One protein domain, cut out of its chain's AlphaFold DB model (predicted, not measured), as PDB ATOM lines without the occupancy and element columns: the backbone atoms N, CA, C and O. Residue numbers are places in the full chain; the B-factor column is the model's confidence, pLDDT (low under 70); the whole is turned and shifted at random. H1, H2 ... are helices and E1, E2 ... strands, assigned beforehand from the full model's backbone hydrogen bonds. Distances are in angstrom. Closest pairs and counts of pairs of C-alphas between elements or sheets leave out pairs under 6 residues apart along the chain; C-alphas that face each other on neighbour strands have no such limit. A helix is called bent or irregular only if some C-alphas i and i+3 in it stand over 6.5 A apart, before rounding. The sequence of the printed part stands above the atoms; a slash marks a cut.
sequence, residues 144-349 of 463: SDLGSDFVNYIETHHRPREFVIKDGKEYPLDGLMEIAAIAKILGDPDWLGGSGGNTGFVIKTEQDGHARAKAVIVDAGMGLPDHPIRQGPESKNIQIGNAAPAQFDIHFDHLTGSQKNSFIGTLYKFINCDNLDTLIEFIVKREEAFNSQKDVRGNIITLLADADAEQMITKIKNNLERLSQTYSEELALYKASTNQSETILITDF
ATOM      1  N   SER A 144     -44.480 -18.266 -23.804       94.38
ATOM      2  CA  SER A 144     -45.723 -17.569 -24.115       94.38
ATOM      3  C   SER A 144     -46.370 -18.221 -25.326       94.38
ATOM      4  O   SER A 144     -45.689 -18.448 -26.324       94.38
ATOM      5  N   ASP A 145     -47.667 -18.513 -25.230       94.00
ATOM      6  CA  ASP A 145     -48.483 -18.940 -26.370       94.00
ATOM      7  C   ASP A 145     -48.412 -17.866 -27.472       94.00
ATOM      8  O   ASP A 145     -48.270 -16.674 -27.174       94.00
ATOM      9  N   LEU A 146     -48.519 -18.258 -28.746       94.00
ATOM     10  CA  LEU A 146     -48.654 -17.277 -29.832       94.00
ATOM     11  C   LEU A 146     -49.976 -16.509 -29.709       94.00
ATOM     12  O   LEU A 146     -50.024 -15.308 -29.977       94.00
ATOM     13  N   GLY A 147     -51.021 -17.197 -29.243       90.44
ATOM     14  CA  GLY A 147     -52.294 -16.598 -28.861       90.44
ATOM     15  C   GLY A 147     -53.188 -16.179 -30.031       90.44
ATOM     16  O   GLY A 147     -52.806 -16.195 -31.207       90.44
ATOM     17  N   SER A 148     -54.413 -15.775 -29.689       89.12
ATOM     18  CA  SER A 148     -55.475 -15.468 -30.654       89.12
ATOM     19  C   SER A 148     -55.129 -14.308 -31.579       89.12
ATOM     20  O   SER A 148     -55.475 -14.345 -32.751       89.12
ATOM     21  N   ASP A 149     -54.408 -13.294 -31.097       91.88
ATOM     22  CA  ASP A 149     -54.046 -12.129 -31.915       91.88
ATOM     23  C   ASP A 149     -53.100 -12.498 -33.064       91.88
ATOM     24  O   ASP A 149     -53.158 -11.907 -34.148       91.88
ATOM     25  N   PHE A 150     -52.239 -13.496 -32.845       94.19
ATOM     26  CA  PHE A 150     -51.378 -14.036 -33.887       94.19
ATOM     27  C   PHE A 150     -52.193 -14.833 -34.912       94.19
ATOM     28  O   PHE A 150     -52.002 -14.653 -36.114       94.19
ATOM     29  N   VAL A 151     -53.149 -15.650 -34.455       92.25
ATOM     30  CA  VAL A 151     -54.067 -16.397 -35.334       92.25
ATOM     31  C   VAL A 151     -54.950 -15.455 -36.159       92.25
ATOM     32  O   VAL A 151     -55.020 -15.605 -37.376       92.25
ATOM     33  N   ASN A 152     -55.529 -14.422 -35.545       92.00
ATOM     34  CA  ASN A 152     -56.344 -13.403 -36.220       92.00
ATOM     35  C   ASN A 152     -55.550 -12.660 -37.309       92.00
ATOM     36  O   ASN A 152     -56.091 -12.236 -38.335       92.00
ATOM     37  N   TYR A 153     -54.238 -12.490 -37.117       94.56
ATOM     38  CA  TYR A 153     -53.386 -11.946 -38.169       94.56
ATOM     39  C   TYR A 153     -53.278 -12.900 -39.366       94.56
ATOM     40  O   TYR A 153     -53.349 -12.442 -40.505       94.56
ATOM     41  N   ILE A 154     -53.137 -14.207 -39.129       94.62
ATOM     42  CA  ILE A 154     -53.115 -15.205 -40.208       94.62
ATOM     43  C   ILE A 154     -54.457 -15.224 -40.938       94.62
ATOM     44  O   ILE A 154     -54.463 -15.231 -42.160       94.62
ATOM     45  N   GLU A 155     -55.576 -15.159 -40.222       91.38
ATOM     46  CA  GLU A 155     -56.913 -15.059 -40.819       91.38
ATOM     47  C   GLU A 155     -57.030 -13.877 -41.792       91.38
ATOM     48  O   GLU A 155     -57.584 -14.013 -42.879       91.38
ATOM     49  N   THR A 156     -56.466 -12.727 -41.430       92.38
ATOM     50  CA  THR A 156     -56.587 -11.492 -42.218       92.38
ATOM     51  C   THR A 156     -55.542 -11.352 -43.327       92.38
ATOM     52  O   THR A 156     -55.804 -10.693 -44.330       92.38
ATOM     53  N   HIS A 157     -54.355 -11.946 -43.168       94.69
ATOM     54  CA  HIS A 157     -53.225 -11.774 -44.096       94.69
ATOM     55  C   HIS A 157     -52.852 -13.062 -44.851       94.69
ATOM     56  O   HIS A 157     -52.016 -13.024 -45.758       94.69
ATOM     57  N   HIS A 158     -53.440 -14.199 -44.476       95.06
ATOM     58  CA  HIS A 158     -53.143 -15.553 -44.957       95.06
ATOM     59  C   HIS A 158     -51.669 -15.968 -44.825       95.06
ATOM     60  O   HIS A 158     -51.175 -16.813 -45.570       95.06
ATOM     61  N   ARG A 159     -50.947 -15.374 -43.869       96.50
ATOM     62  CA  ARG A 159     -49.554 -15.701 -43.528       96.50
ATOM     63  C   ARG A 159     -49.256 -15.332 -42.073       96.50
ATOM     64  O   ARG A 159     -49.868 -14.392 -41.561       96.50
ATOM     65  N   PRO A 160     -48.298 -15.996 -41.405       96.94
ATOM     66  CA  PRO A 160     -47.883 -15.597 -40.066       96.94
ATOM     67  C   PRO A 160     -47.078 -14.291 -40.091       96.94
ATOM     68  O   PRO A 160     -46.475 -13.926 -41.106       96.94
ATOM     69  N   ARG A 161     -47.048 -13.582 -38.957       95.94
ATOM     70  CA  ARG A 161     -46.124 -12.454 -38.751       95.94
ATOM     71  C   ARG A 161     -44.686 -12.973 -38.672       95.94
ATOM     72  O   ARG A 161     -44.454 -14.086 -38.212       95.94
ATOM     73  N   GLU A 162     -43.720 -12.141 -39.055       97.31
ATOM     74  CA  GLU A 162     -42.283 -12.427 -38.869       97.31
ATOM     75  C   GLU A 162     -41.759 -12.020 -37.483       97.31
ATOM     76  O   GLU A 162     -40.568 -12.115 -37.198       97.31
ATOM     77  N   PHE A 163     -42.642 -11.552 -36.606       97.25
ATOM     78  CA  PHE A 163     -42.315 -11.135 -35.253       97.25
ATOM     79  C   PHE A 163     -43.480 -11.412 -34.306       97.25
ATOM     80  O   PHE A 163     -44.630 -11.574 -34.723       97.25
ATOM     81  N   VAL A 164     -43.171 -11.416 -33.015       97.38
ATOM     82  CA  VAL A 164     -44.141 -11.434 -31.917       97.38
ATOM     83  C   VAL A 164     -43.963 -10.192 -31.057       97.38
ATOM     84  O   VAL A 164     -42.875  -9.620 -30.994       97.38
ATOM     85  N   ILE A 165     -45.034  -9.780 -30.386       94.88
ATOM     86  CA  ILE A 165     -45.001  -8.676 -29.428       94.88
ATOM     87  C   ILE A 165     -45.085  -9.275 -28.029       94.88
ATOM     88  O   ILE A 165     -46.022 -10.010 -27.724       94.88
ATOM     89  N   LYS A 166     -44.116  -8.950 -27.175       93.12
ATOM     90  CA  LYS A 166     -44.125  -9.320 -25.758       93.12
ATOM     91  C   LYS A 166     -43.708  -8.118 -24.926       93.12
ATOM     92  O   LYS A 166     -42.721  -7.463 -25.248       93.12
ATOM     93  N   ASP A 167     -44.493  -7.801 -23.901       92.25
ATOM     94  CA  ASP A 167     -44.255  -6.666 -23.000       92.25
ATOM     95  C   ASP A 167     -44.049  -5.326 -23.744       92.25
ATOM     96  O   ASP A 167     -43.196  -4.514 -23.396       92.25
ATOM     97  N   GLY A 168     -44.820  -5.110 -24.819       92.19
ATOM     98  CA  GLY A 168     -44.757  -3.897 -25.646       92.19
ATOM     99  C   GLY A 168     -43.550  -3.811 -26.589       92.19
ATOM    100  O   GLY A 168     -43.376  -2.789 -27.250       92.19
ATOM    101  N   LYS A 169     -42.728  -4.861 -26.680       94.62
ATOM    102  CA  LYS A 169     -41.561  -4.927 -27.563       94.62
ATOM    103  C   LYS A 169     -41.740  -5.987 -28.648       94.62
ATOM    104  O   LYS A 169     -42.225  -7.085 -28.381       94.62
ATOM    105  N   GLU A 170     -41.315  -5.655 -29.863       96.44
ATOM    106  CA  GLU A 170     -41.257  -6.590 -30.986       96.44
ATOM    107  C   GLU A 170     -39.988  -7.445 -30.932       96.44
ATOM    108  O   GLU A 170     -38.883  -6.950 -30.694       96.44
ATOM    109  N   TYR A 171     -40.163  -8.739 -31.183       97.25
ATOM    110  CA  TYR A 171     -39.091  -9.716 -31.287       97.25
ATOM    111  C   TYR A 171     -39.250 -10.483 -32.598       97.25
ATOM    112  O   TYR A 171     -40.307 -11.090 -32.798       97.25
ATOM    113  N   PRO A 172     -38.230 -10.508 -33.474       97.50
ATOM    114  CA  PRO A 172     -38.239 -11.370 -34.650       97.50
ATOM    115  C   PRO A 172     -38.520 -12.822 -34.256       97.50
ATOM    116  O   PRO A 172     -37.963 -13.302 -33.265       97.50
ATOM    117  N   LEU A 173     -39.390 -13.492 -35.007       97.88
ATOM    118  CA  LEU A 173     -39.838 -14.851 -34.736       97.88
ATOM    119  C   LEU A 173     -39.123 -15.839 -35.659       97.88
ATOM    120  O   LEU A 173     -39.326 -15.822 -36.870       97.88
ATOM    121  N   ASP A 174     -38.345 -16.738 -35.065       96.81
ATOM    122  CA  ASP A 174     -37.657 -17.826 -35.763       96.81
ATOM    123  C   ASP A 174     -38.306 -19.171 -35.449       96.81
ATOM    124  O   ASP A 174     -38.861 -19.350 -34.364       96.81
ATOM    125  N   GLY A 175     -38.154 -20.162 -36.327       97.62
ATOM    126  CA  GLY A 175     -38.539 -21.546 -36.031       97.62
ATOM    127  C   GLY A 175     -39.980 -21.905 -36.402       97.62
ATOM    128  O   GLY A 175     -40.341 -23.078 -36.365       97.62
ATOM    129  N   LEU A 176     -40.838 -20.922 -36.709       98.44
ATOM    130  CA  LEU A 176     -42.263 -21.186 -36.932       98.44
ATOM    131  C   LEU A 176     -42.512 -21.952 -38.236       98.44
ATOM    132  O   LEU A 176     -43.365 -22.835 -38.279       98.44
ATOM    133  N   MET A 177     -41.784 -21.612 -39.301       98.56
ATOM    134  CA  MET A 177     -41.990 -22.231 -40.611       98.56
ATOM    135  C   MET A 177     -41.337 -23.617 -40.701       98.56
ATOM    136  O   MET A 177     -41.842 -24.467 -41.430       98.56
ATOM    137  N   GLU A 178     -40.304 -23.884 -39.898       98.56
ATOM    138  CA  GLU A 178     -39.771 -25.222 -39.641       98.56
ATOM    139  C   GLU A 178     -40.845 -26.111 -38.996       98.56
ATOM    140  O   GLU A 178     -41.115 -27.208 -39.485       98.56
ATOM    141  N   ILE A 179     -41.521 -25.618 -37.946       98.62
ATOM    142  CA  ILE A 179     -42.645 -26.331 -37.315       98.62
ATOM    143  C   ILE A 179     -43.751 -26.579 -38.348       98.62
ATOM    144  O   ILE A 179     -44.212 -27.707 -38.480       98.62
ATOM    145  N   ALA A 180     -44.137 -25.568 -39.131       98.25
ATOM    146  CA  ALA A 180     -45.180 -25.704 -40.149       98.25
ATOM    147  C   ALA A 180     -44.842 -26.757 -41.226       98.25
ATOM    148  O   ALA A 180     -45.719 -27.499 -41.670       98.25
ATOM    149  N   ALA A 181     -43.577 -26.846 -41.645       98.69
ATOM    150  CA  ALA A 181     -43.116 -27.861 -42.592       98.69
ATOM    151  C   ALA A 181     -43.217 -29.273 -41.999       98.69
ATOM    152  O   ALA A 181     -43.730 -30.183 -42.652       98.69
ATOM    153  N   ILE A 182     -42.801 -29.449 -40.743       98.62
ATOM    154  CA  ILE A 182     -42.931 -30.735 -40.048       98.62
ATOM    155  C   ILE A 182     -44.405 -31.092 -39.820       98.62
ATOM    156  O   ILE A 182     -44.791 -32.244 -40.011       98.62
ATOM    157  N   ALA A 183     -45.256 -30.110 -39.518       97.81
ATOM    158  CA  ALA A 183     -46.696 -30.312 -39.407       97.81
ATOM    159  C   ALA A 183     -47.296 -30.839 -40.717       97.81
ATOM    160  O   ALA A 183     -48.106 -31.763 -40.699       97.81
ATOM    161  N   LYS A 184     -46.845 -30.334 -41.875       97.44
ATOM    162  CA  LYS A 184     -47.248 -30.871 -43.186       97.44
ATOM    163  C   LYS A 184     -46.784 -32.311 -43.393       97.44
ATOM    164  O   LYS A 184     -47.574 -33.111 -43.889       97.44
ATOM    165  N   ILE A 185     -45.565 -32.661 -42.975       98.31
ATOM    166  CA  ILE A 185     -45.053 -34.043 -43.023       98.31
ATOM    167  C   ILE A 185     -45.923 -34.975 -42.170       98.31
ATOM    168  O   ILE A 185     -46.347 -36.039 -42.622       98.31
ATOM    169  N   LEU A 186     -46.245 -34.552 -40.949       98.00
ATOM    170  CA  LEU A 186     -47.069 -35.316 -40.015       98.00
ATOM    171  C   LEU A 186     -48.566 -35.264 -40.354       98.00
ATOM    172  O   LEU A 186     -49.352 -35.978 -39.737       98.00
ATOM    173  N   GLY A 187     -48.981 -34.441 -41.322       95.81
ATOM    174  CA  GLY A 187     -50.391 -34.188 -41.610       95.81
ATOM    175  C   GLY A 187     -51.147 -33.642 -40.396       95.81
ATOM    176  O   GLY A 187     -52.307 -33.989 -40.210       95.81
ATOM    177  N   ASP A 188     -50.481 -32.855 -39.550       95.62
ATOM    178  CA  ASP A 188     -51.034 -32.276 -38.329       95.62
ATOM    179  C   ASP A 188     -51.837 -31.006 -38.655       95.62
ATOM    180  O   ASP A 188     -51.250 -29.976 -39.001       95.62
ATOM    181  N   PRO A 189     -53.179 -31.045 -38.573       92.06
ATOM    182  CA  PRO A 189     -54.007 -29.890 -38.878       92.06
ATOM    183  C   PRO A 189     -54.047 -28.870 -37.738       92.06
ATOM    184  O   PRO A 189     -54.574 -27.784 -37.952       92.06
ATOM    185  N   ASP A 190     -53.579 -29.215 -36.536       92.31
ATOM    186  CA  ASP A 190     -53.798 -28.439 -35.311       92.31
ATOM    187  C   ASP A 190     -52.482 -28.030 -34.632       92.31
ATOM    188  O   ASP A 190     -52.480 -27.639 -33.473       92.31
ATOM    189  N   TRP A 191     -51.359 -28.071 -35.351       94.50
ATOM    190  CA  TRP A 191     -50.019 -27.777 -34.822       94.50
ATOM    191  C   TRP A 191     -49.887 -26.381 -34.180       94.50
ATOM    192  O   TRP A 191     -49.189 -26.201 -33.182       94.50
ATOM    193  N   LEU A 192     -50.565 -25.367 -34.733       92.00
ATOM    194  CA  LEU A 192     -50.633 -24.023 -34.144       92.00
ATOM    195  C   LEU A 192     -51.711 -23.958 -33.045       92.00
ATOM    196  O   LEU A 192     -51.536 -23.291 -32.021       92.00
ATOM    197  N   GLY A 193     -52.806 -24.690 -33.259       87.56
ATOM    198  CA  GLY A 193     -54.049 -24.641 -32.502       87.56
ATOM    199  C   GLY A 193     -54.934 -23.474 -32.946       87.56
ATOM    200  O   GLY A 193     -54.445 -22.380 -33.229       87.56
ATOM    201  N   GLY A 194     -56.258 -23.668 -32.937       82.81
ATOM    202  CA  GLY A 194     -57.224 -22.635 -33.351       82.81
ATOM    203  C   GLY A 194     -57.160 -21.316 -32.561       82.81
ATOM    204  O   GLY A 194     -57.671 -20.299 -33.019       82.81
ATOM    205  N   SER A 195     -56.516 -21.312 -31.392       85.31
ATOM    206  CA  SER A 195     -56.239 -20.125 -30.572       85.31
ATOM    207  C   SER A 195     -54.746 -19.781 -30.457       85.31
ATOM    208  O   SER A 195     -54.396 -18.887 -29.692       85.31
ATOM    209  N   GLY A 196     -53.860 -20.486 -31.170       88.19
ATOM    210  CA  GLY A 196     -52.410 -20.311 -31.062       88.19
ATOM    211  C   GLY A 196     -51.817 -20.874 -29.767       88.19
ATOM    212  O   GLY A 196     -50.834 -20.326 -29.271       88.19
ATOM    213  N   GLY A 197     -52.458 -21.890 -29.176       88.38
ATOM    214  CA  GLY A 197     -52.087 -22.474 -27.881       88.38
ATOM    215  C   GLY A 197     -51.220 -23.737 -27.948       88.38
ATOM    216  O   GLY A 197     -50.684 -24.145 -26.920       88.38
ATOM    217  N   ASN A 198     -51.066 -24.350 -29.127       92.31
ATOM    218  CA  ASN A 198     -50.250 -25.566 -29.295       92.31
ATOM    219  C   ASN A 198     -48.798 -25.226 -29.667       92.31
ATOM    220  O   ASN A 198     -47.865 -25.980 -29.376       92.31
ATOM    221  N   THR A 199     -48.594 -24.036 -30.238       95.25
ATOM    222  CA  THR A 199     -47.282 -23.458 -30.530       95.25
ATOM    223  C   THR A 199     -47.152 -22.086 -29.875       95.25
ATOM    224  O   THR A 199     -48.032 -21.235 -29.973       95.25
ATOM    225  N   GLY A 200     -46.015 -21.856 -29.225       95.81
ATOM    226  CA  GLY A 200     -45.672 -20.595 -28.574       95.81
ATOM    227  C   GLY A 200     -44.240 -20.189 -28.875       95.81
ATOM    228  O   GLY A 200     -43.660 -20.605 -29.877       95.81
ATOM    229  N   PHE A 201     -43.642 -19.391 -27.998       97.69
ATOM    230  CA  PHE A 201     -42.257 -18.966 -28.131       97.69
ATOM    231  C   PHE A 201     -41.570 -18.721 -26.787       97.69
ATOM    232  O   PHE A 201     -42.200 -18.467 -25.758       97.69
ATOM    233  N   VAL A 202     -40.239 -18.754 -26.817       96.56
ATOM    234  CA  VAL A 202     -39.366 -18.252 -25.746       96.56
ATOM    235  C   VAL A 202     -38.463 -17.155 -26.300       96.56
ATOM    236  O   VAL A 202     -37.985 -17.251 -27.429       96.56
ATOM    237  N   ILE A 203     -38.207 -16.113 -25.511       96.44
ATOM    238  CA  ILE A 203     -37.245 -15.071 -25.887       96.44
ATOM    239  C   ILE A 203     -35.837 -15.550 -25.538       96.44
ATOM    240  O   ILE A 203     -35.559 -15.869 -24.379       96.44
ATOM    241  N   LYS A 204     -34.945 -15.585 -26.529       94.06
ATOM    242  CA  LYS A 204     -33.518 -15.875 -26.355       94.06
ATOM    243  C   LYS A 204     -32.691 -14.689 -26.827       94.06
ATOM    244  O   LYS A 204     -33.023 -14.062 -27.826       94.06
ATOM    245  N   THR A 205     -31.629 -14.383 -26.090       93.00
ATOM    246  CA  THR A 205     -30.627 -13.403 -26.522       93.00
ATOM    247  C   THR A 205     -29.551 -14.156 -27.286       93.00
ATOM    248  O   THR A 205     -28.978 -15.102 -26.748       93.00
ATOM    249  N   GLU A 206     -29.342 -13.782 -28.541       88.12
ATOM    250  CA  GLU A 206     -28.311 -14.358 -29.399       88.12
ATOM    251  C   GLU A 206     -26.914 -13.873 -28.981       88.12
ATOM    252  O   GLU A 206     -26.764 -12.946 -28.182       88.12
ATOM    253  N   GLN A 207     -25.869 -14.504 -29.525       86.00
ATOM    254  CA  GLN A 207     -24.474 -14.147 -29.225       86.00
ATOM    255  C   GLN A 207     -24.122 -12.703 -29.616       86.00
ATOM    256  O   GLN A 207     -23.236 -12.103 -29.011       86.00
ATOM    257  N   ASP A 208     -24.826 -12.140 -30.599       85.06
ATOM    258  CA  ASP A 208     -24.691 -10.749 -31.040       85.06
ATOM    259  C   ASP A 208     -25.392  -9.737 -30.107       85.06
ATOM    260  O   ASP A 208     -25.320  -8.530 -30.326       85.06
ATOM    261  N   GLY A 209     -26.056 -10.216 -29.047       87.69
ATOM    262  CA  GLY A 209     -26.776  -9.402 -28.069       87.69
ATOM    263  C   GLY A 209     -28.215  -9.060 -28.462       87.69
ATOM    264  O   GLY A 209     -28.937  -8.464 -27.655       87.69
ATOM    265  N   HIS A 210     -28.681  -9.444 -29.654       90.69
ATOM    266  CA  HIS A 210     -30.056  -9.212 -30.079       90.69
ATOM    267  C   HIS A 210     -30.994 -10.304 -29.553       90.69
ATOM    268  O   HIS A 210     -30.728 -11.501 -29.634       90.69
ATOM    269  N   ALA A 211     -32.135  -9.888 -29.004       95.44
ATOM    270  CA  ALA A 211     -33.154 -10.808 -28.519       95.44
ATOM    271  C   ALA A 211     -34.116 -11.212 -29.642       95.44
ATOM    272  O   ALA A 211     -34.664 -10.351 -30.332       95.44
ATOM    273  N   ARG A 212     -34.361 -12.515 -29.781       96.44
ATOM    274  CA  ARG A 212     -35.272 -13.108 -30.768       96.44
ATOM    275  C   ARG A 212     -36.248 -14.060 -30.088       96.44
ATOM    276  O   ARG A 212     -35.922 -14.692 -29.080       96.44
ATOM    277  N   ALA A 213     -37.450 -14.164 -30.636       97.62
ATOM    278  CA  ALA A 213     -38.419 -15.167 -30.234       97.62
ATOM    279  C   ALA A 213     -38.135 -16.467 -30.991       97.62
ATOM    280  O   ALA A 213     -38.103 -16.487 -32.217       97.62
ATOM    281  N   LYS A 214     -37.931 -17.563 -30.261       97.62
ATOM    282  CA  LYS A 214     -37.823 -18.904 -30.842       97.62
ATOM    283  C   LYS A 214     -39.157 -19.601 -30.691       97.62
ATOM    284  O   LYS A 214     -39.580 -19.818 -29.555       97.62
ATOM    285  N   ALA A 215     -39.793 -19.937 -31.806       98.25
ATOM    286  CA  ALA A 215     -41.012 -20.722 -31.822       98.25
ATOM    287  C   ALA A 215     -40.754 -22.098 -31.202       98.25
ATOM    288  O   ALA A 215     -39.696 -22.701 -31.419       98.25
ATOM    289  N   VAL A 216     -41.716 -22.563 -30.413       97.19
ATOM    290  CA  VAL A 216     -41.691 -23.847 -29.720       97.19
ATOM    291  C   VAL A 216     -43.067 -24.484 -29.838       97.19
ATOM    292  O   VAL A 216     -44.045 -23.911 -29.351       97.19
ATOM    293  N   ILE A 217     -43.136 -25.673 -30.428       95.88
ATOM    294  CA  ILE A 217     -44.343 -26.499 -30.378       95.88
ATOM    295  C   ILE A 217     -44.340 -27.294 -29.073       95.88
ATOM    296  O   ILE A 217     -43.341 -27.926 -28.723       95.88
ATOM    297  N   VAL A 218     -45.424 -27.190 -28.307       91.44
ATOM    298  CA  VAL A 218     -45.545 -27.780 -26.962       91.44
ATOM    299  C   VAL A 218     -46.606 -28.870 -26.884       91.44
ATOM    300  O   VAL A 218     -46.589 -29.648 -25.932       91.44
ATOM    301  N   ASP A 219     -47.486 -28.921 -27.881       89.00
ATOM    302  CA  ASP A 219     -48.565 -29.886 -28.039       89.00
ATOM    303  C   ASP A 219     -48.607 -30.279 -29.523       89.00
ATOM    304  O   ASP A 219     -48.673 -29.409 -30.391       89.00
ATOM    305  N   ALA A 220     -48.497 -31.574 -29.825       83.69
ATOM    306  CA  ALA A 220     -48.473 -32.075 -31.202       83.69
ATOM    307  C   ALA A 220     -49.870 -32.169 -31.850       83.69
ATOM    308  O   ALA A 220     -50.035 -32.870 -32.854       83.69
ATOM    309  N   GLY A 221     -50.869 -31.497 -31.268       81.56
ATOM    310  CA  GLY A 221     -52.171 -31.280 -31.879       81.56
ATOM    311  C   GLY A 221     -52.836 -32.592 -32.291       81.56
ATOM    312  O   GLY A 221     -53.107 -33.460 -31.462       81.56
ATOM    313  N   MET A 222     -53.100 -32.741 -33.594       87.62
ATOM    314  CA  MET A 222     -53.748 -33.929 -34.160       87.62
ATOM    315  C   MET A 222     -52.931 -34.555 -35.297       87.62
ATOM    316  O   MET A 222     -53.491 -34.954 -36.320       87.62
ATOM    317  N   GLY A 223     -51.610 -34.654 -35.129       92.62
ATOM    318  CA  GLY A 223     -50.728 -35.302 -36.101       92.62
ATOM    319  C   GLY A 223     -51.144 -36.733 -36.462       92.62
ATOM    320  O   GLY A 223     -51.672 -37.486 -35.639       92.62
ATOM    321  N   LEU A 224     -50.891 -37.117 -37.714       95.12
ATOM    322  CA  LEU A 224     -51.233 -38.411 -38.311       95.12
ATOM    323  C   LEU A 224     -52.699 -38.820 -38.056       95.12
ATOM    324  O   LEU A 224     -52.945 -39.875 -37.453       95.12
ATOM    325  N   PRO A 225     -53.689 -37.999 -38.452       91.50
ATOM    326  CA  PRO A 225     -55.094 -38.323 -38.245       91.50
ATOM    327  C   PRO A 225     -55.527 -39.517 -39.113       91.50
ATOM    328  O   PRO A 225     -54.908 -39.845 -40.127       91.50
ATOM    329  N   ASP A 226     -56.605 -40.186 -38.704       87.25
ATOM    330  CA  ASP A 226     -57.246 -41.261 -39.487       87.25
ATOM    331  C   ASP A 226     -58.329 -40.744 -40.436       87.25
ATOM    332  O   ASP A 226     -58.855 -41.480 -41.267       87.25
ATOM    333  N   HIS A 227     -58.670 -39.464 -40.314       85.75
ATOM    334  CA  HIS A 227     -59.653 -38.786 -41.140       85.75
ATOM    335  C   HIS A 227     -58.969 -37.802 -42.100       85.75
ATOM    336  O   HIS A 227     -57.875 -37.310 -41.810       85.75
ATOM    337  N   PRO A 228     -59.610 -37.483 -43.238       84.62
ATOM    338  CA  PRO A 228     -59.105 -36.472 -44.155       84.62
ATOM    339  C   PRO A 228     -58.954 -35.107 -43.476       84.62
ATOM    340  O   PRO A 228     -59.826 -34.679 -42.718       84.62
ATOM    341  N   ILE A 229     -57.874 -34.403 -43.807       89.56
ATOM    342  CA  ILE A 229     -57.636 -33.007 -43.415       89.56
ATOM    343  C   ILE A 229     -57.904 -32.066 -44.594       89.56
ATOM    344  O   ILE A 229     -57.874 -32.494 -45.748       89.56
ATOM    345  N   ARG A 230     -58.152 -30.776 -44.321       89.31
ATOM    346  CA  ARG A 230     -58.476 -29.792 -45.372       89.31
ATOM    347  C   ARG A 230     -57.272 -29.515 -46.261       89.31
ATOM    348  O   ARG A 230     -57.405 -29.491 -47.477       89.31
ATOM    349  N   GLN A 231     -56.105 -29.327 -45.644       91.94
ATOM    350  CA  GLN A 231     -54.860 -29.022 -46.349       91.94
ATOM    351  C   GLN A 231     -53.882 -30.198 -46.286       91.94
ATOM    352  O   GLN A 231     -52.813 -30.121 -45.673       91.94
ATOM    353  N   GLY A 232     -54.268 -31.295 -46.945       90.50
ATOM    354  CA  GLY A 232     -53.440 -32.490 -47.124       90.50
ATOM    355  C   GLY A 232     -52.125 -32.230 -47.874       90.50
ATOM    356  O   GLY A 232     -51.870 -31.100 -48.300       90.50
ATOM    357  N   PRO A 233     -51.281 -33.259 -48.058       94.31
ATOM    358  CA  PRO A 233     -49.975 -33.107 -48.699       94.31
ATOM    359  C   PRO A 233     -50.065 -32.591 -50.142       94.31
ATOM    360  O   PRO A 233     -49.190 -31.846 -50.548       94.31
ATOM    361  N   GLU A 234     -51.160 -32.882 -50.853       95.12
ATOM    362  CA  GLU A 234     -51.418 -32.402 -52.223       95.12
ATOM    363  C   GLU A 234     -51.637 -30.881 -52.325       95.12
ATOM    364  O   GLU A 234     -51.560 -30.301 -53.406       95.12
ATOM    365  N   SER A 235     -51.957 -30.221 -51.209       95.50
ATOM    366  CA  SER A 235     -52.157 -28.774 -51.160       95.50
ATOM    367  C   SER A 235     -50.889 -28.074 -50.694       95.50
ATOM    368  O   SER A 235     -50.301 -28.468 -49.683       95.50
ATOM    369  N   LYS A 236     -50.526 -26.967 -51.353       97.19
ATOM    370  CA  LYS A 236     -49.446 -26.092 -50.877       97.19
ATOM    371  C   LYS A 236     -49.831 -25.303 -49.620       97.19
ATOM    372  O   LYS A 236     -48.952 -24.890 -48.868       97.19
ATOM    373  N   ASN A 237     -51.119 -25.096 -49.357       96.31
ATOM    374  CA  ASN A 237     -51.560 -24.348 -48.181       96.31
ATOM    375  C   ASN A 237     -51.360 -25.161 -46.895       96.31
ATOM    376  O   ASN A 237     -51.261 -26.393 -46.913       96.31
ATOM    377  N   ILE A 238     -51.283 -24.462 -45.764       95.56
ATOM    378  CA  ILE A 238     -50.969 -25.053 -44.462       95.56
ATOM    379  C   ILE A 238     -52.124 -24.771 -43.506       95.56
ATOM    380  O   ILE A 238     -52.430 -23.619 -43.199       95.56
ATOM    381  N   GLN A 239     -52.760 -25.837 -43.035       93.31
ATOM    382  CA  GLN A 239     -53.832 -25.766 -42.048       93.31
ATOM    383  C   GLN A 239     -53.252 -25.454 -40.660       93.31
ATOM    384  O   GLN A 239     -52.192 -25.971 -40.321       93.31
ATOM    385  N   ILE A 240     -53.927 -24.606 -39.874       89.44
ATOM    386  CA  ILE A 240     -53.474 -24.168 -38.533       89.44
ATOM    387  C   ILE A 240     -54.503 -24.416 -37.414       89.44
ATOM    388  O   ILE A 240     -54.342 -23.922 -36.301       89.44
ATOM    389  N   GLY A 241     -55.563 -25.176 -37.696       86.56
ATOM    390  CA  GLY A 241     -56.544 -25.589 -36.696       86.56
ATOM    391  C   GLY A 241     -57.504 -26.676 -37.186       86.56
ATOM    392  O   GLY A 241     -57.825 -26.764 -38.379       86.56
ATOM    393  N   ASN A 242     -58.010 -27.489 -36.257       78.81
ATOM    394  CA  ASN A 242     -58.929 -28.597 -36.555       78.81
ATOM    395  C   ASN A 242     -60.412 -28.204 -36.714       78.81
ATOM    396  O   ASN A 242     -61.171 -28.927 -37.364       78.81
ATOM    397  N   ALA A 243     -60.837 -27.067 -36.160       67.81
ATOM    398  CA  ALA A 243     -62.243 -26.681 -36.126       67.81
ATOM    399  C   ALA A 243     -62.764 -26.255 -37.512       67.81
ATOM    400  O   ALA A 243     -62.188 -25.397 -38.184       67.81
ATOM    401  N   ALA A 244     -63.893 -26.830 -37.927       58.38
ATOM    402  CA  ALA A 244     -64.689 -26.328 -39.043       58.38
ATOM    403  C   ALA A 244     -65.750 -25.333 -38.522       58.38
ATOM    404  O   ALA A 244     -66.327 -25.596 -37.466       58.38
ATOM    405  N   PRO A 245     -66.064 -24.230 -39.235       59.12
ATOM    406  CA  PRO A 245     -65.585 -23.833 -40.559       59.12
ATOM    407  C   PRO A 245     -64.694 -22.571 -40.515       59.12
ATOM    408  O   PRO A 245     -64.903 -21.646 -41.294       59.12
ATOM    409  N   ALA A 246     -63.722 -22.501 -39.605       56.00
ATOM    410  CA  ALA A 246     -62.779 -21.383 -39.553       56.00
ATOM    411  C   ALA A 246     -61.765 -21.494 -40.714       56.00
ATOM    412  O   ALA A 246     -60.823 -22.284 -40.661       56.00
ATOM    413  N   GLN A 247     -62.027 -20.753 -41.798       60.78
ATOM    414  CA  GLN A 247     -61.330 -20.750 -43.099       60.78
ATOM    415  C   GLN A 247     -59.957 -20.056 -43.057       60.78
ATOM    416  O   GLN A 247     -59.626 -19.260 -43.934       60.78
ATOM    417  N   PHE A 248     -59.161 -20.302 -42.022       76.31
ATOM    418  CA  PHE A 248     -57.904 -19.586 -41.819       76.31
ATOM    419  C   PHE A 248     -56.771 -20.579 -41.997       76.31
ATOM    420  O   PHE A 248     -56.380 -21.276 -41.065       76.31
ATOM    421  N   ASP A 249     -56.296 -20.683 -43.232       91.06
ATOM    422  CA  ASP A 249     -55.111 -21.451 -43.581       91.06
ATOM    423  C   ASP A 249     -54.003 -20.466 -43.986       91.06
ATOM    424  O   ASP A 249     -54.260 -19.362 -44.480       91.06
ATOM    425  N   ILE A 250     -52.750 -20.858 -43.785       95.81
ATOM    426  CA  ILE A 250     -51.614 -20.126 -44.339       95.81
ATOM    427  C   ILE A 250     -51.549 -20.454 -45.828       95.81
ATOM    428  O   ILE A 250     -51.438 -21.621 -46.219       95.81
ATOM    429  N   HIS A 251     -51.604 -19.423 -46.662       97.00
ATOM    430  CA  HIS A 251     -51.473 -19.565 -48.101       97.00
ATOM    431  C   HIS A 251     -49.997 -19.507 -48.467       97.00
ATOM    432  O   HIS A 251     -49.325 -18.506 -48.210       97.00
ATOM    433  N   PHE A 252     -49.485 -20.573 -49.081       97.75
ATOM    434  CA  PHE A 252     -48.057 -20.672 -49.381       97.75
ATOM    435  C   PHE A 252     -47.568 -19.514 -50.253       97.75
ATOM    436  O   PHE A 252     -46.510 -18.946 -49.995       97.75
ATOM    437  N   ASP A 253     -48.377 -19.083 -51.220       97.38
ATOM    438  CA  ASP A 253     -48.019 -17.987 -52.119       97.38
ATOM    439  C   ASP A 253     -47.925 -16.627 -51.425       97.38
ATOM    440  O   ASP A 253     -47.190 -15.762 -51.900       97.38
ATOM    441  N   HIS A 254     -48.595 -16.461 -50.282       97.56
ATOM    442  CA  HIS A 254     -48.566 -15.233 -49.487       97.56
ATOM    443  C   HIS A 254     -47.354 -15.167 -48.547       97.56
ATOM    444  O   HIS A 254     -47.044 -14.091 -48.033       97.56
ATOM    445  N   LEU A 255     -46.663 -16.287 -48.304       98.44
ATOM    446  CA  LEU A 255     -45.459 -16.310 -47.476       98.44
ATOM    447  C   LEU A 255     -44.373 -15.398 -48.058       98.44
ATOM    448  O   LEU A 255     -44.173 -15.322 -49.273       98.44
ATOM    449  N   THR A 256     -43.625 -14.735 -47.180       97.94
ATOM    450  CA  THR A 256     -42.447 -13.956 -47.580       97.94
ATOM    451  C   THR A 256     -41.313 -14.864 -48.040       97.94
ATOM    452  O   THR A 256     -41.331 -16.075 -47.822       97.94
ATOM    453  N   GLY A 257     -40.285 -14.284 -48.664       97.06
ATOM    454  CA  GLY A 257     -39.121 -15.051 -49.111       97.06
ATOM    455  C   GLY A 257     -38.417 -15.792 -47.966       97.06
ATOM    456  O   GLY A 257     -38.072 -16.960 -48.123       97.06
ATOM    457  N   SER A 258     -38.267 -15.158 -46.796       96.50
ATOM    458  CA  SER A 258     -37.683 -15.792 -45.603       96.50
ATOM    459  C   SER A 258     -38.542 -16.963 -45.116       96.50
ATOM    460  O   SER A 258     -38.019 -18.048 -44.860       96.50
ATOM    461  N   GLN A 259     -39.862 -16.776 -45.068       98.31
ATOM    462  CA  GLN A 259     -40.813 -17.804 -44.651       98.31
ATOM    463  C   GLN A 259     -40.831 -19.000 -45.613       98.31
ATOM    464  O   GLN A 259     -40.780 -20.145 -45.160       98.31
ATOM    465  N   LYS A 260     -40.848 -18.749 -46.931       98.12
ATOM    466  CA  LYS A 260     -40.759 -19.802 -47.957       98.12
ATOM    467  C   LYS A 260     -39.447 -20.570 -47.845       98.12
ATOM    468  O   LYS A 260     -39.475 -21.795 -47.837       98.12
ATOM    469  N   ASN A 261     -38.320 -19.871 -47.705       97.19
ATOM    470  CA  ASN A 261     -37.006 -20.506 -47.601       97.19
ATOM    471  C   ASN A 261     -36.887 -21.395 -46.360       97.19
ATOM    472  O   ASN A 261     -36.366 -22.501 -46.462       97.19
ATOM    473  N   SER A 262     -37.386 -20.948 -45.207       97.88
ATOM    474  CA  SER A 262     -37.377 -21.746 -43.975       97.88
ATOM    475  C   SER A 262     -38.267 -22.997 -44.091       97.88
ATOM    476  O   SER A 262     -37.824 -24.112 -43.795       97.88
ATOM    477  N   PHE A 263     -39.486 -22.847 -44.623       98.69
ATOM    478  CA  PHE A 263     -40.404 -23.967 -44.844       98.69
ATOM    479  C   PHE A 263     -39.841 -24.989 -45.846       98.69
ATOM    480  O   PHE A 263     -39.725 -26.176 -45.538       98.69
ATOM    481  N   ILE A 264     -39.443 -24.529 -47.038       98.56
ATOM    482  CA  ILE A 264     -38.927 -25.394 -48.107       98.56
ATOM    483  C   ILE A 264     -37.582 -25.996 -47.722       98.56
ATOM    484  O   ILE A 264     -37.363 -27.171 -47.985       98.56
ATOM    485  N   GLY A 265     -36.710 -25.251 -47.044       97.81
ATOM    486  CA  GLY A 265     -35.446 -25.785 -46.545       97.81
ATOM    487  C   GLY A 265     -35.639 -26.926 -45.550       97.81
ATOM    488  O   GLY A 265     -34.897 -27.906 -45.587       97.81
ATOM    489  N   THR A 266     -36.675 -26.854 -44.713       98.25
ATOM    490  CA  THR A 266     -37.030 -27.943 -43.791       98.25
ATOM    491  C   THR A 266     -37.558 -29.166 -44.536       98.25
ATOM    492  O   THR A 266     -37.090 -30.275 -44.282       98.25
ATOM    493  N   LEU A 267     -38.471 -28.984 -45.498       98.19
ATOM    494  CA  LEU A 267     -38.937 -30.088 -46.347       98.19
ATOM    495  C   LEU A 267     -37.784 -30.719 -47.138       98.19
ATOM    496  O   LEU A 267     -37.673 -31.941 -47.189       98.19
ATOM    497  N   TYR A 268     -36.897 -29.892 -47.700       97.94
ATOM    498  CA  TYR A 268     -35.727 -30.329 -48.459       97.94
ATOM    499  C   TYR A 268     -34.834 -31.248 -47.627       97.94
ATOM    500  O   TYR A 268     -34.401 -32.280 -48.139       97.94
ATOM    501  N   LYS A 269     -34.602 -30.916 -46.348       97.00
ATOM    502  CA  LYS A 269     -33.818 -31.758 -45.435       97.00
ATOM    503  C   LYS A 269     -34.393 -33.161 -45.297       97.00
ATOM    504  O   LYS A 269     -33.650 -34.119 -45.452       97.00
ATOM    505  N   PHE A 270     -35.696 -33.291 -45.044       97.44
ATOM    506  CA  PHE A 270     -36.330 -34.606 -44.926       97.44
ATOM    507  C   PHE A 270     -36.355 -35.365 -46.253       97.44
ATOM    508  O   PHE A 270     -35.979 -36.530 -46.289       97.44
ATOM    509  N   ILE A 271     -36.766 -34.710 -47.341       96.50
ATOM    510  CA  ILE A 271     -36.924 -35.347 -48.658       96.50
ATOM    511  C   ILE A 271     -35.587 -35.865 -49.202       96.50
ATOM    512  O   ILE A 271     -35.560 -36.906 -49.851       96.50
ATOM    513  N   ASN A 272     -34.483 -35.168 -48.922       95.62
ATOM    514  CA  ASN A 272     -33.143 -35.538 -49.390       95.62
ATOM    515  C   ASN A 272     -32.283 -36.175 -48.282       95.62
ATOM    516  O   ASN A 272     -31.061 -36.235 -48.421       95.62
ATOM    517  N   CYS A 273     -32.892 -36.613 -47.175       95.00
ATOM    518  CA  CYS A 273     -32.182 -37.281 -46.088       95.00
ATOM    519  C   CYS A 273     -31.701 -38.665 -46.533       95.00
ATOM    520  O   CYS A 273     -32.505 -39.529 -46.889       95.00
ATOM    521  N   ASP A 274     -30.397 -38.907 -46.433       91.06
ATOM    522  CA  ASP A 274     -29.851 -40.255 -46.510       91.06
ATOM    523  C   ASP A 274     -30.348 -41.076 -45.320       91.06
ATOM    524  O   ASP A 274     -30.380 -40.589 -44.188       91.06
ATOM    525  N   ASN A 275     -30.729 -42.328 -45.561       90.69
ATOM    526  CA  ASN A 275     -31.300 -43.211 -44.540       90.69
ATOM    527  C   ASN A 275     -32.553 -42.640 -43.838       90.69
ATOM    528  O   ASN A 275     -32.765 -42.880 -42.647       90.69
ATOM    529  N   LEU A 276     -33.404 -41.909 -44.572       92.88
ATOM    530  CA  LEU A 276     -34.681 -41.384 -44.068       92.88
ATOM    531  C   LEU A 276     -35.542 -42.465 -43.391       92.88
ATOM    532  O   LEU A 276     -36.137 -42.213 -42.348       92.88
ATOM    533  N   ASP A 277     -35.580 -43.673 -43.955       94.06
ATOM    534  CA  ASP A 277     -36.330 -44.797 -43.385       94.06
ATOM    535  C   ASP A 277     -35.837 -45.144 -41.976       94.06
ATOM    536  O   ASP A 277     -36.638 -45.217 -41.045       94.06
ATOM    537  N   THR A 278     -34.519 -45.236 -41.788       91.81
ATOM    538  CA  THR A 278     -33.898 -45.467 -40.478       91.81
ATOM    539  C   THR A 278     -34.225 -44.347 -39.494       91.81
ATOM    540  O   THR A 278     -34.503 -44.621 -38.329       91.81
ATOM    541  N   LEU A 279     -34.227 -43.085 -39.941       91.69
ATOM    542  CA  LEU A 279     -34.602 -41.945 -39.103       91.69
ATOM    543  C   LEU A 279     -36.053 -42.057 -38.615       91.69
ATOM    544  O   LEU A 279     -36.317 -41.920 -37.418       91.69
ATOM    545  N   ILE A 280     -36.994 -42.312 -39.529       95.44
ATOM    546  CA  ILE A 280     -38.420 -42.422 -39.201       95.44
ATOM    547  C   ILE A 280     -38.650 -43.624 -38.276       95.44
ATOM    548  O   ILE A 280     -39.321 -43.485 -37.253       95.44
ATOM    549  N   GLU A 281     -38.060 -44.781 -38.585       92.06
ATOM    550  CA  GLU A 281     -38.154 -45.977 -37.746       92.06
ATOM    551  C   GLU A 281     -37.581 -45.740 -36.349       92.06
ATOM    552  O   GLU A 281     -38.229 -46.085 -35.361       92.06
ATOM    553  N   PHE A 282     -36.419 -45.092 -36.244       88.00
ATOM    554  CA  PHE A 282     -35.815 -44.749 -34.960       88.00
ATOM    555  C   PHE A 282     -36.740 -43.862 -34.115       88.00
ATOM    556  O   PHE A 282     -36.916 -44.110 -32.922       88.00
ATOM    557  N   ILE A 283     -37.368 -42.847 -34.716       88.81
ATOM    558  CA  ILE A 283     -38.264 -41.927 -33.999       88.81
ATOM    559  C   ILE A 283     -39.564 -42.617 -33.573       88.81
ATOM    560  O   ILE A 283     -40.029 -42.382 -32.458       88.81
ATOM    561  N   VAL A 284     -40.159 -43.444 -34.438       91.44
ATOM    562  CA  VAL A 284     -41.462 -44.075 -34.178       91.44
ATOM    563  C   VAL A 284     -41.326 -45.295 -33.269       91.44
ATOM    564  O   VAL A 284     -42.048 -45.403 -32.281       91.44
ATOM    565  N   LYS A 285     -40.399 -46.210 -33.571       85.81
ATOM    566  CA  LYS A 285     -40.220 -47.457 -32.811       85.81
ATOM    567  C   LYS A 285     -39.383 -47.256 -31.554       85.81
ATOM    568  O   LYS A 285     -39.529 -48.029 -30.608       85.81
ATOM    569  N   ARG A 286     -38.510 -46.238 -31.531       80.44
ATOM    570  CA  ARG A 286     -37.626 -45.914 -30.397       80.44
ATOM    571  C   ARG A 286     -36.850 -47.128 -29.876       80.44
ATOM    572  O   ARG A 286     -36.749 -47.296 -28.668       80.44
ATOM    573  N   GLU A 287     -36.344 -47.985 -30.766       76.56
ATOM    574  CA  GLU A 287     -35.636 -49.224 -30.384       76.56
ATOM    575  C   GLU A 287     -36.433 -50.066 -29.363       76.56
ATOM    576  O   GLU A 287     -35.904 -50.523 -28.356       76.56
ATOM    577  N   GLU A 288     -37.747 -50.197 -29.582       76.25
ATOM    578  CA  GLU A 288     -38.685 -50.907 -28.698       76.25
ATOM    579  C   GLU A 288     -38.823 -50.305 -27.286       76.25
ATOM    580  O   GLU A 288     -39.456 -50.904 -26.412       76.25
ATOM    581  N   ALA A 289     -38.307 -49.095 -27.033       75.44
ATOM    582  CA  ALA A 289     -38.333 -48.475 -25.708       75.44
ATOM    583  C   ALA A 289     -39.751 -48.373 -25.124       75.44
ATOM    584  O   ALA A 289     -39.923 -48.561 -23.915       75.44
ATOM    585  N   PHE A 290     -40.767 -48.147 -25.965       82.69
ATOM    586  CA  PHE A 290     -42.173 -48.114 -25.550       82.69
ATOM    587  C   PHE A 290     -42.676 -49.458 -25.004       82.69
ATOM    588  O   PHE A 290     -43.533 -49.460 -24.131       82.69
ATOM    589  N   ASN A 291     -42.105 -50.582 -25.442       84.69
ATOM    590  CA  ASN A 291     -42.500 -51.938 -25.050       84.69
ATOM    591  C   ASN A 291     -41.419 -52.644 -24.205       84.69
ATOM    592  O   ASN A 291     -41.461 -53.854 -24.002       84.69
ATOM    593  N   SER A 292     -40.436 -51.907 -23.682       78.31
ATOM    594  CA  SER A 292     -39.276 -52.480 -22.977       78.31
ATOM    595  C   SER A 292     -39.562 -52.950 -21.543       78.31
ATOM    596  O   SER A 292     -38.722 -53.571 -20.888       78.31
ATOM    597  N   GLN A 293     -40.732 -52.623 -21.003       77.50
ATOM    598  CA  GLN A 293     -40.983 -52.652 -19.564       77.50
ATOM    599  C   GLN A 293     -41.897 -53.798 -19.179       77.50
ATOM    600  O   GLN A 293     -42.715 -54.254 -19.976       77.50
ATOM    601  N   LYS A 294     -41.740 -54.269 -17.940       83.00
ATOM    602  CA  LYS A 294     -42.389 -55.488 -17.460       83.00
ATOM    603  C   LYS A 294     -43.252 -55.246 -16.231       83.00
ATOM    604  O   LYS A 294     -42.880 -54.484 -15.335       83.00
ATOM    605  N   ASP A 295     -44.378 -55.944 -16.175       80.56
ATOM    606  CA  ASP A 295     -45.253 -55.989 -15.005       80.56
ATOM    607  C   ASP A 295     -44.592 -56.739 -13.820       80.56
ATOM    608  O   ASP A 295     -43.455 -57.219 -13.886       80.56
ATOM    609  N   VAL A 296     -45.277 -56.838 -12.678       79.88
ATOM    610  CA  VAL A 296     -44.818 -57.584 -11.487       79.88
ATOM    611  C   VAL A 296     -44.570 -59.064 -11.723       79.88
ATOM    612  O   VAL A 296     -43.876 -59.673 -10.912       79.88
ATOM    613  N   ARG A 297     -45.078 -59.631 -12.816       82.12
ATOM    614  CA  ARG A 297     -44.929 -61.043 -13.168       82.12
ATOM    615  C   ARG A 297     -43.952 -61.262 -14.327       82.12
ATOM    616  O   ARG A 297     -43.709 -62.406 -14.693       82.12
ATOM    617  N   GLY A 298     -43.344 -60.198 -14.850       85.06
ATOM    618  CA  GLY A 298     -42.338 -60.258 -15.908       85.06
ATOM    619  C   GLY A 298     -42.893 -60.186 -17.333       85.06
ATOM    620  O   GLY A 298     -42.105 -60.340 -18.268       85.06
ATOM    621  N   ASN A 299     -44.194 -59.942 -17.523       86.44
ATOM    622  CA  ASN A 299     -44.788 -59.792 -18.855       86.44
ATOM    623  C   ASN A 299     -44.544 -58.391 -19.397       86.44
ATOM    624  O   ASN A 299     -44.591 -57.422 -18.642       86.44
ATOM    625  N   ILE A 300     -44.322 -58.292 -20.705       86.69
ATOM    626  CA  ILE A 300     -44.146 -57.013 -21.391       86.69
ATOM    627  C   ILE A 300     -45.435 -56.192 -21.302       86.69
ATOM    628  O   ILE A 300     -46.529 -56.695 -21.558       86.69
ATOM    629  N   ILE A 301     -45.291 -54.915 -20.960       86.00
ATOM    630  CA  ILE A 301     -46.358 -53.924 -21.035       86.00
ATOM    631  C   ILE A 301     -46.251 -53.245 -22.402       86.00
ATOM    632  O   ILE A 301     -45.391 -52.392 -22.610       86.00
ATOM    633  N   THR A 302     -47.116 -53.640 -23.333       89.12
ATOM    634  CA  THR A 302     -47.176 -53.051 -24.675       89.12
ATOM    635  C   THR A 302     -47.863 -51.690 -24.623       89.12
ATOM    636  O   THR A 302     -49.036 -51.610 -24.259       89.12
ATOM    637  N   LEU A 303     -47.139 -50.630 -24.989       88.44
ATOM    638  CA  LEU A 303     -47.672 -49.265 -25.089       88.44
ATOM    639  C   LEU A 303     -47.914 -48.839 -26.544       88.44
ATOM    640  O   LEU A 303     -48.766 -47.994 -26.798       88.44
ATOM    641  N   LEU A 304     -47.181 -49.431 -27.490       89.50
ATOM    642  CA  LEU A 304     -47.343 -49.217 -28.927       89.50
ATOM    643  C   LEU A 304     -47.356 -50.571 -29.625       89.50
ATOM    644  O   LEU A 304     -46.380 -51.311 -29.525       89.50
ATOM    645  N   ALA A 305     -48.434 -50.919 -30.323       91.69
ATOM    646  CA  ALA A 305     -48.434 -52.138 -31.123       91.69
ATOM    647  C   ALA A 305     -47.580 -51.949 -32.386       91.69
ATOM    648  O   ALA A 305     -47.594 -50.878 -32.993       91.69
ATOM    649  N   ASP A 306     -46.896 -53.006 -32.830       91.50
ATOM    650  CA  ASP A 306     -46.055 -52.950 -34.035       91.50
ATOM    651  C   ASP A 306     -46.856 -52.510 -35.266       91.50
ATOM    652  O   ASP A 306     -46.395 -51.681 -36.045       91.50
ATOM    653  N   ALA A 307     -48.096 -52.988 -35.408       94.62
ATOM    654  CA  ALA A 307     -48.979 -52.592 -36.504       94.62
ATOM    655  C   ALA A 307     -49.284 -51.081 -36.512       94.62
ATOM    656  O   ALA A 307     -49.334 -50.476 -37.584       94.62
ATOM    657  N   ASP A 308     -49.444 -50.470 -35.334       94.00
ATOM    658  CA  ASP A 308     -49.680 -49.029 -35.209       94.00
ATOM    659  C   ASP A 308     -48.407 -48.245 -35.561       94.00
ATOM    660  O   ASP A 308     -48.467 -47.258 -36.297       94.00
ATOM    661  N   ALA A 309     -47.242 -48.724 -35.110       94.56
ATOM    662  CA  ALA A 309     -45.945 -48.143 -35.457       94.56
ATOM    663  C   ALA A 309     -45.699 -48.175 -36.978       94.56
ATOM    664  O   ALA A 309     -45.371 -47.150 -37.577       94.56
ATOM    665  N   GLU A 310     -45.925 -49.324 -37.621       96.25
ATOM    666  CA  GLU A 310     -45.797 -49.485 -39.075       96.25
ATOM    667  C   GLU A 310     -46.777 -48.592 -39.844       96.25
ATOM    668  O   GLU A 310     -46.423 -47.997 -40.869       96.25
ATOM    669  N   GLN A 311     -48.003 -48.431 -39.336       96.69
ATOM    670  CA  GLN A 311     -48.973 -47.520 -39.933       96.69
ATOM    671  C   GLN A 311     -48.497 -46.061 -39.846       96.69
ATOM    672  O   GLN A 311     -48.607 -45.326 -40.831       96.69
ATOM    673  N   MET A 312     -47.948 -45.636 -38.704       97.38
ATOM    674  CA  MET A 312     -47.387 -44.290 -38.537       97.38
ATOM    675  C   MET A 312     -46.219 -44.048 -39.498       97.38
ATOM    676  O   MET A 312     -46.229 -43.045 -40.214       97.38
ATOM    677  N   ILE A 313     -45.263 -44.980 -39.572       98.06
ATOM    678  CA  ILE A 313     -44.118 -44.917 -40.497       98.06
ATOM    679  C   ILE A 313     -44.611 -44.785 -41.939       98.06
ATOM    680  O   ILE A 313     -44.209 -43.870 -42.658       98.06
ATOM    681  N   THR A 314     -45.546 -45.645 -42.346       98.06
ATOM    682  CA  THR A 314     -46.118 -45.635 -43.698       98.06
ATOM    683  C   THR A 314     -46.795 -44.301 -44.018       98.06
ATOM    684  O   THR A 314     -46.586 -43.747 -45.097       98.06
ATOM    685  N   LYS A 315     -47.582 -43.741 -43.087       97.81
ATOM    686  CA  LYS A 315     -48.230 -42.432 -43.278       97.81
ATOM    687  C   LYS A 315     -47.202 -41.311 -43.460       97.81
ATOM    688  O   LYS A 315     -47.359 -40.510 -44.380       97.81
ATOM    689  N   ILE A 316     -46.151 -41.271 -42.637       98.50
ATOM    690  CA  ILE A 316     -45.086 -40.258 -42.732       98.50
ATOM    691  C   ILE A 316     -44.379 -40.352 -44.090       98.50
ATOM    692  O   ILE A 316     -44.243 -39.340 -44.780       98.50
ATOM    693  N   LYS A 317     -43.984 -41.561 -44.507       98.25
ATOM    694  CA  LYS A 317     -43.308 -41.800 -45.794       98.25
ATOM    695  C   LYS A 317     -44.167 -41.364 -46.980       98.25
ATOM    696  O   LYS A 317     -43.702 -40.611 -47.831       98.25
ATOM    697  N   ASN A 318     -45.438 -41.762 -46.992       97.50
ATOM    698  CA  ASN A 318     -46.369 -41.392 -48.060       97.50
ATOM    699  C   ASN A 318     -46.605 -39.875 -48.125       97.50
ATOM    700  O   ASN A 318     -46.733 -39.311 -49.212       97.50
ATOM    701  N   ASN A 319     -46.668 -39.198 -46.974       98.12
ATOM    702  CA  ASN A 319     -46.785 -37.744 -46.942       98.12
ATOM    703  C   ASN A 319     -45.532 -37.075 -47.510       98.12
ATOM    704  O   ASN A 319     -45.664 -36.157 -48.313       98.12
ATOM    705  N   LEU A 320     -44.334 -37.539 -47.142       98.31
ATOM    706  CA  LEU A 320     -43.073 -37.015 -47.678       98.31
ATOM    707  C   LEU A 320     -42.969 -37.184 -49.195       98.31
ATOM    708  O   LEU A 320     -42.602 -36.232 -49.882       98.31
ATOM    709  N   GLU A 321     -43.348 -38.349 -49.721       98.06
ATOM    710  CA  GLU A 321     -43.364 -38.601 -51.164       98.06
ATOM    711  C   GLU A 321     -44.290 -37.612 -51.887       98.06
ATOM    712  O   GLU A 321     -43.871 -36.942 -52.831       98.06
ATOM    713  N   ARG A 322     -45.525 -37.443 -51.404       98.44
ATOM    714  CA  ARG A 322     -46.488 -36.504 -52.001       98.44
ATOM    715  C   ARG A 322     -46.018 -35.057 -51.900       98.44
ATOM    716  O   ARG A 322     -46.033 -34.343 -52.894       98.44
ATOM    717  N   LEU A 323     -45.510 -34.641 -50.738       98.62
ATOM    718  CA  LEU A 323     -44.951 -33.299 -50.544       98.62
ATOM    719  C   LEU A 323     -43.767 -33.029 -51.483       98.62
ATOM    720  O   LEU A 323     -43.631 -31.908 -51.970       98.62
ATOM    721  N   SER A 324     -42.943 -34.040 -51.784       98.19
ATOM    722  CA  SER A 324     -41.846 -33.896 -52.749       98.19
ATOM    723  C   SER A 324     -42.342 -33.574 -54.160       98.19
ATOM    724  O   SER A 324     -41.718 -32.787 -54.870       98.19
ATOM    725  N   GLN A 325     -43.501 -34.118 -54.542       98.50
ATOM    726  CA  GLN A 325     -44.149 -33.833 -55.819       98.50
ATOM    727  C   GLN A 325     -44.817 -32.453 -55.790       98.50
ATOM    728  O   GLN A 325     -44.568 -31.630 -56.674       98.50
ATOM    729  N   THR A 326     -45.601 -32.166 -54.743       98.56
ATOM    730  CA  THR A 326     -46.343 -30.905 -54.573       98.56
ATOM    731  C   THR A 326     -45.435 -29.674 -54.581       98.56
ATOM    732  O   THR A 326     -45.810 -28.658 -55.163       98.56
ATOM    733  N   TYR A 327     -44.248 -29.756 -53.975       98.44
ATOM    734  CA  TYR A 327     -43.284 -28.649 -53.885       98.44
ATOM    735  C   TYR A 327     -42.052 -28.833 -54.785       98.44
ATOM    736  O   TYR A 327     -41.002 -28.246 -54.528       98.44
ATOM    737  N   SER A 328     -42.146 -29.665 -55.822       98.12
ATOM    738  CA  SER A 328     -41.006 -30.018 -56.684       98.12
ATOM    739  C   SER A 328     -40.293 -28.800 -57.291       98.12
ATOM    740  O   SER A 328     -39.061 -28.738 -57.284       98.12
ATOM    741  N   GLU A 329     -41.048 -27.800 -57.754       97.81
ATOM    742  CA  GLU A 329     -40.503 -26.550 -58.299       97.81
ATOM    743  C   GLU A 329     -39.743 -25.749 -57.233       97.81
ATOM    744  O   GLU A 329     -38.598 -25.342 -57.445       97.81
ATOM    745  N   GLU A 330     -40.343 -25.554 -56.058       98.06
ATOM    746  CA  GLU A 330     -39.722 -24.815 -54.963       98.06
ATOM    747  C   GLU A 330     -38.480 -25.512 -54.410       98.06
ATOM    748  O   GLU A 330     -37.491 -24.845 -54.109       98.06
ATOM    749  N   LEU A 331     -38.504 -26.840 -54.304       97.75
ATOM    750  CA  LEU A 331     -37.360 -27.639 -53.868       97.75
ATOM    751  C   LEU A 331     -36.183 -27.496 -54.843       97.75
ATOM    752  O   LEU A 331     -35.043 -27.313 -54.408       97.75
ATOM    753  N   ALA A 332     -36.448 -27.513 -56.155       96.00
ATOM    754  CA  ALA A 332     -35.423 -27.310 -57.178       96.00
ATOM    755  C   ALA A 332     -34.816 -25.897 -57.118       96.00
ATOM    756  O   ALA A 332     -33.592 -25.741 -57.170       96.00
ATOM    757  N   LEU A 333     -35.653 -24.868 -56.948       95.62
ATOM    758  CA  LEU A 333     -35.203 -23.480 -56.791       95.62
ATOM    759  C   LEU A 333     -34.407 -23.272 -55.498       95.62
ATOM    760  O   LEU A 333     -33.380 -22.585 -55.497       95.62
ATOM    761  N   TYR A 334     -34.846 -23.881 -54.397       95.88
ATOM    762  CA  TYR A 334     -34.141 -23.828 -53.122       95.88
ATOM    763  C   TYR A 334     -32.746 -24.446 -53.249       95.88
ATOM    764  O   TYR A 334     -31.763 -23.786 -52.914       95.88
ATOM    765  N   LYS A 335     -32.634 -25.649 -53.828       94.06
ATOM    766  CA  LYS A 335     -31.346 -26.311 -54.096       94.06
ATOM    767  C   LYS A 335     -30.398 -25.412 -54.890       94.06
ATOM    768  O   LYS A 335     -29.259 -25.202 -54.477       94.06
ATOM    769  N   ALA A 336     -30.879 -24.853 -56.002       92.75
ATOM    770  CA  ALA A 336     -30.072 -24.015 -56.886       92.75
ATOM    771  C   ALA A 336     -29.599 -22.717 -56.211       92.75
ATOM    772  O   ALA A 336     -28.458 -22.302 -56.400       92.75
ATOM    773  N   SER A 337     -30.459 -22.079 -55.411       92.31
ATOM    774  CA  SER A 337     -30.152 -20.796 -54.762       92.31
ATOM    775  C   SER A 337     -29.270 -20.918 -53.519       92.31
ATOM    776  O   SER A 337     -28.560 -19.973 -53.182       92.31
ATOM    777  N   THR A 338     -29.291 -22.067 -52.842       89.06
ATOM    778  CA  THR A 338     -28.562 -22.280 -51.580       89.06
ATOM    779  C   THR A 338     -27.315 -23.154 -51.725       89.06
ATOM    780  O   THR A 338     -26.605 -23.354 -50.741       89.06
ATOM    781  N   ASN A 339     -27.027 -23.648 -52.938       84.75
ATOM    782  CA  ASN A 339     -25.918 -24.563 -53.238       84.75
ATOM    783  C   ASN A 339     -25.867 -25.764 -52.271       84.75
ATOM    784  O   ASN A 339     -24.800 -26.167 -51.804       84.75
ATOM    785  N   GLN A 340     -27.046 -26.282 -51.915       82.81
ATOM    786  CA  GLN A 340     -27.195 -27.396 -50.979       82.81
ATOM    787  C   GLN A 340     -26.753 -28.714 -51.610       82.81
ATOM    788  O   GLN A 340     -26.871 -28.918 -52.820       82.81
ATOM    789  N   SER A 341     -26.276 -29.622 -50.758       80.00
ATOM    790  CA  SER A 341     -25.945 -30.992 -51.149       80.00
ATOM    791  C   SER A 341     -27.173 -31.713 -51.722       80.00
ATOM    792  O   SER A 341     -28.309 -31.458 -51.313       80.00
ATOM    793  N   GLU A 342     -26.944 -32.640 -52.656       79.75
ATOM    794  CA  GLU A 342     -27.982 -33.566 -53.143       79.75
ATOM    795  C   GLU A 342     -28.424 -34.561 -52.070       79.75
ATOM    796  O   GLU A 342     -29.496 -35.148 -52.169       79.75
ATOM    797  N   THR A 343     -27.600 -34.740 -51.043       86.00
ATOM    798  CA  THR A 343     -27.825 -35.692 -49.965       86.00
ATOM    799  C   THR A 343     -27.576 -35.005 -48.631       86.00
ATOM    800  O   THR A 343     -26.519 -34.404 -48.422       86.00
ATOM    801  N   ILE A 344     -28.563 -35.085 -47.747       90.50
ATOM    802  CA  ILE A 344     -28.540 -34.548 -46.387       90.50
ATOM    803  C   ILE A 344     -28.250 -35.701 -45.438       90.50
ATOM    804  O   ILE A 344     -28.873 -36.755 -45.529       90.50
ATOM    805  N   LEU A 345     -27.283 -35.531 -44.542       88.81
ATOM    806  CA  LEU A 345     -26.912 -36.598 -43.618       88.81
ATOM    807  C   LEU A 345     -27.867 -36.617 -42.426       88.81
ATOM    808  O   LEU A 345     -28.325 -35.577 -41.960       88.81
ATOM    809  N   ILE A 346     -28.088 -37.801 -41.857       84.12
ATOM    810  CA  ILE A 346     -28.899 -37.963 -40.642       84.12
ATOM    811  C   ILE A 346     -28.362 -37.136 -39.452       84.12
ATOM    812  O   ILE A 346     -29.114 -36.761 -38.558       84.12
ATOM    813  N   THR A 347     -27.070 -36.787 -39.463       84.69
ATOM    814  CA  THR A 347     -26.420 -35.919 -38.468       84.69
ATOM    815  C   THR A 347     -26.866 -34.458 -38.526       84.69
ATOM    816  O   THR A 347     -26.595 -33.715 -37.587       84.69
ATOM    817  N   ASP A 348     -27.549 -34.038 -39.596       87.69
ATOM    818  CA  ASP A 348     -28.120 -32.690 -39.721       87.69
ATOM    819  C   ASP A 348     -29.457 -32.544 -38.970       87.69
ATOM    820  O   ASP A 348     -30.036 -31.453 -38.923       87.69
ATOM    821  N   PHE A 349     -29.942 -33.640 -38.378       89.31
ATOM    822  CA  PHE A 349     -31.113 -33.692 -37.515       89.31
ATOM    823  C   PHE A 349     -30.686 -33.772 -36.045       89.31
ATOM    824  O   PHE A 349     -29.724 -34.447 -35.676       89.31
TER     825      PHE A 349
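This is residues 144 to 349 of the 463 residues of an uncharacterized protein of Legionella santicrucis (UniProt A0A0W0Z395). Helix H2 is the core, with a curled four-stranded sheet on one side and helices H3 and H5 packed on it elsewhere; H6 crosses H3, and H1 only grazes the sheet. H4 and H5 form a helical hairpin reaching away from the sheet, its connecting loop, residues 292 to 305, making the far end of the longest axis. The printed part has 206 residues, with six named helices and four named strands in the order H1 E1 E2 H2 E3 E4 H3 H4 H5 H6; the mixed sheet runs E1 E2 E4 E3. The class is mixed, helices and strands; the whole is compact, with a radius of gyration of the C-alphas of 18.5 A and spans of 58 by 43 by 40 A.

H1, residues 147 to 157, begins with C-alpha 147 at (-52.294, -16.598, -28.861). E1, 163 to 166, and E2, 169 to 174, precede H2, 176 to 186. E3, 199 to 205, is 19.9 A long and E4, 211 to 217, 19.4 A. H3, 257 to 271, is 20.4 A long. H4, 276 to 291, is 23.1 A long and irregular, with C-alphas 284 and 287 8.7 A apart and a kink of 35 degrees near residue 283. H5, 306 to 326, spans 30.1 A. H6, 328 to 338, ends with C-alpha 338 at (-28.562, -22.280, -51.580).

The sheet is strongly twisted. The hairpin E1 and E2 is antiparallel, with N 164 and O 171 at 2.9 A. E2 and E4 are parallel, with N 213 and O 172 at 2.8 A. The hairpin E3 and E4 is antiparallel, with N 202 and O 214 at 3.0 A. H1 only grazes the sheet, with its residues 147 to 150. H2 is on the sheet at a height of 8.5 A. H2 touches H3 at a tilt of 36 degrees, only just steep, the same way; the closest C-alphas, of Met 177 and Phe 263, are 4.8 A apart. H5, with residues 315 to 323 alone, touches H2 at a steep tilt of 61 degrees, with C-alphas 319 and 185 closest at 5.7 A. H4 and H5, a helical hairpin, touch at a shallow tilt of 22 degrees, opposite ways, with C-alphas 284 and 309 closest at 6.2 A. H6 touches H3 about perpendicular, at 75 degrees, with C-alphas 331 and 268 closest at 6.3 A. H4 and H6 are apart. Every O i to N i+4 pair is within hydrogen-bond range in H1, H2, H3, H5 and H6; in H4 7 of 12 are.

The C-alphas of Arg 297 and Ser 337, the two farthest apart, are 59.7 A apart. The printed part has no cut. The long links are H2 to E3, E4 to H3 with 39 residues, and H4 to H5. The mean pLDDT of the printed part is 91.8, and residues 243 to 247 are under 70.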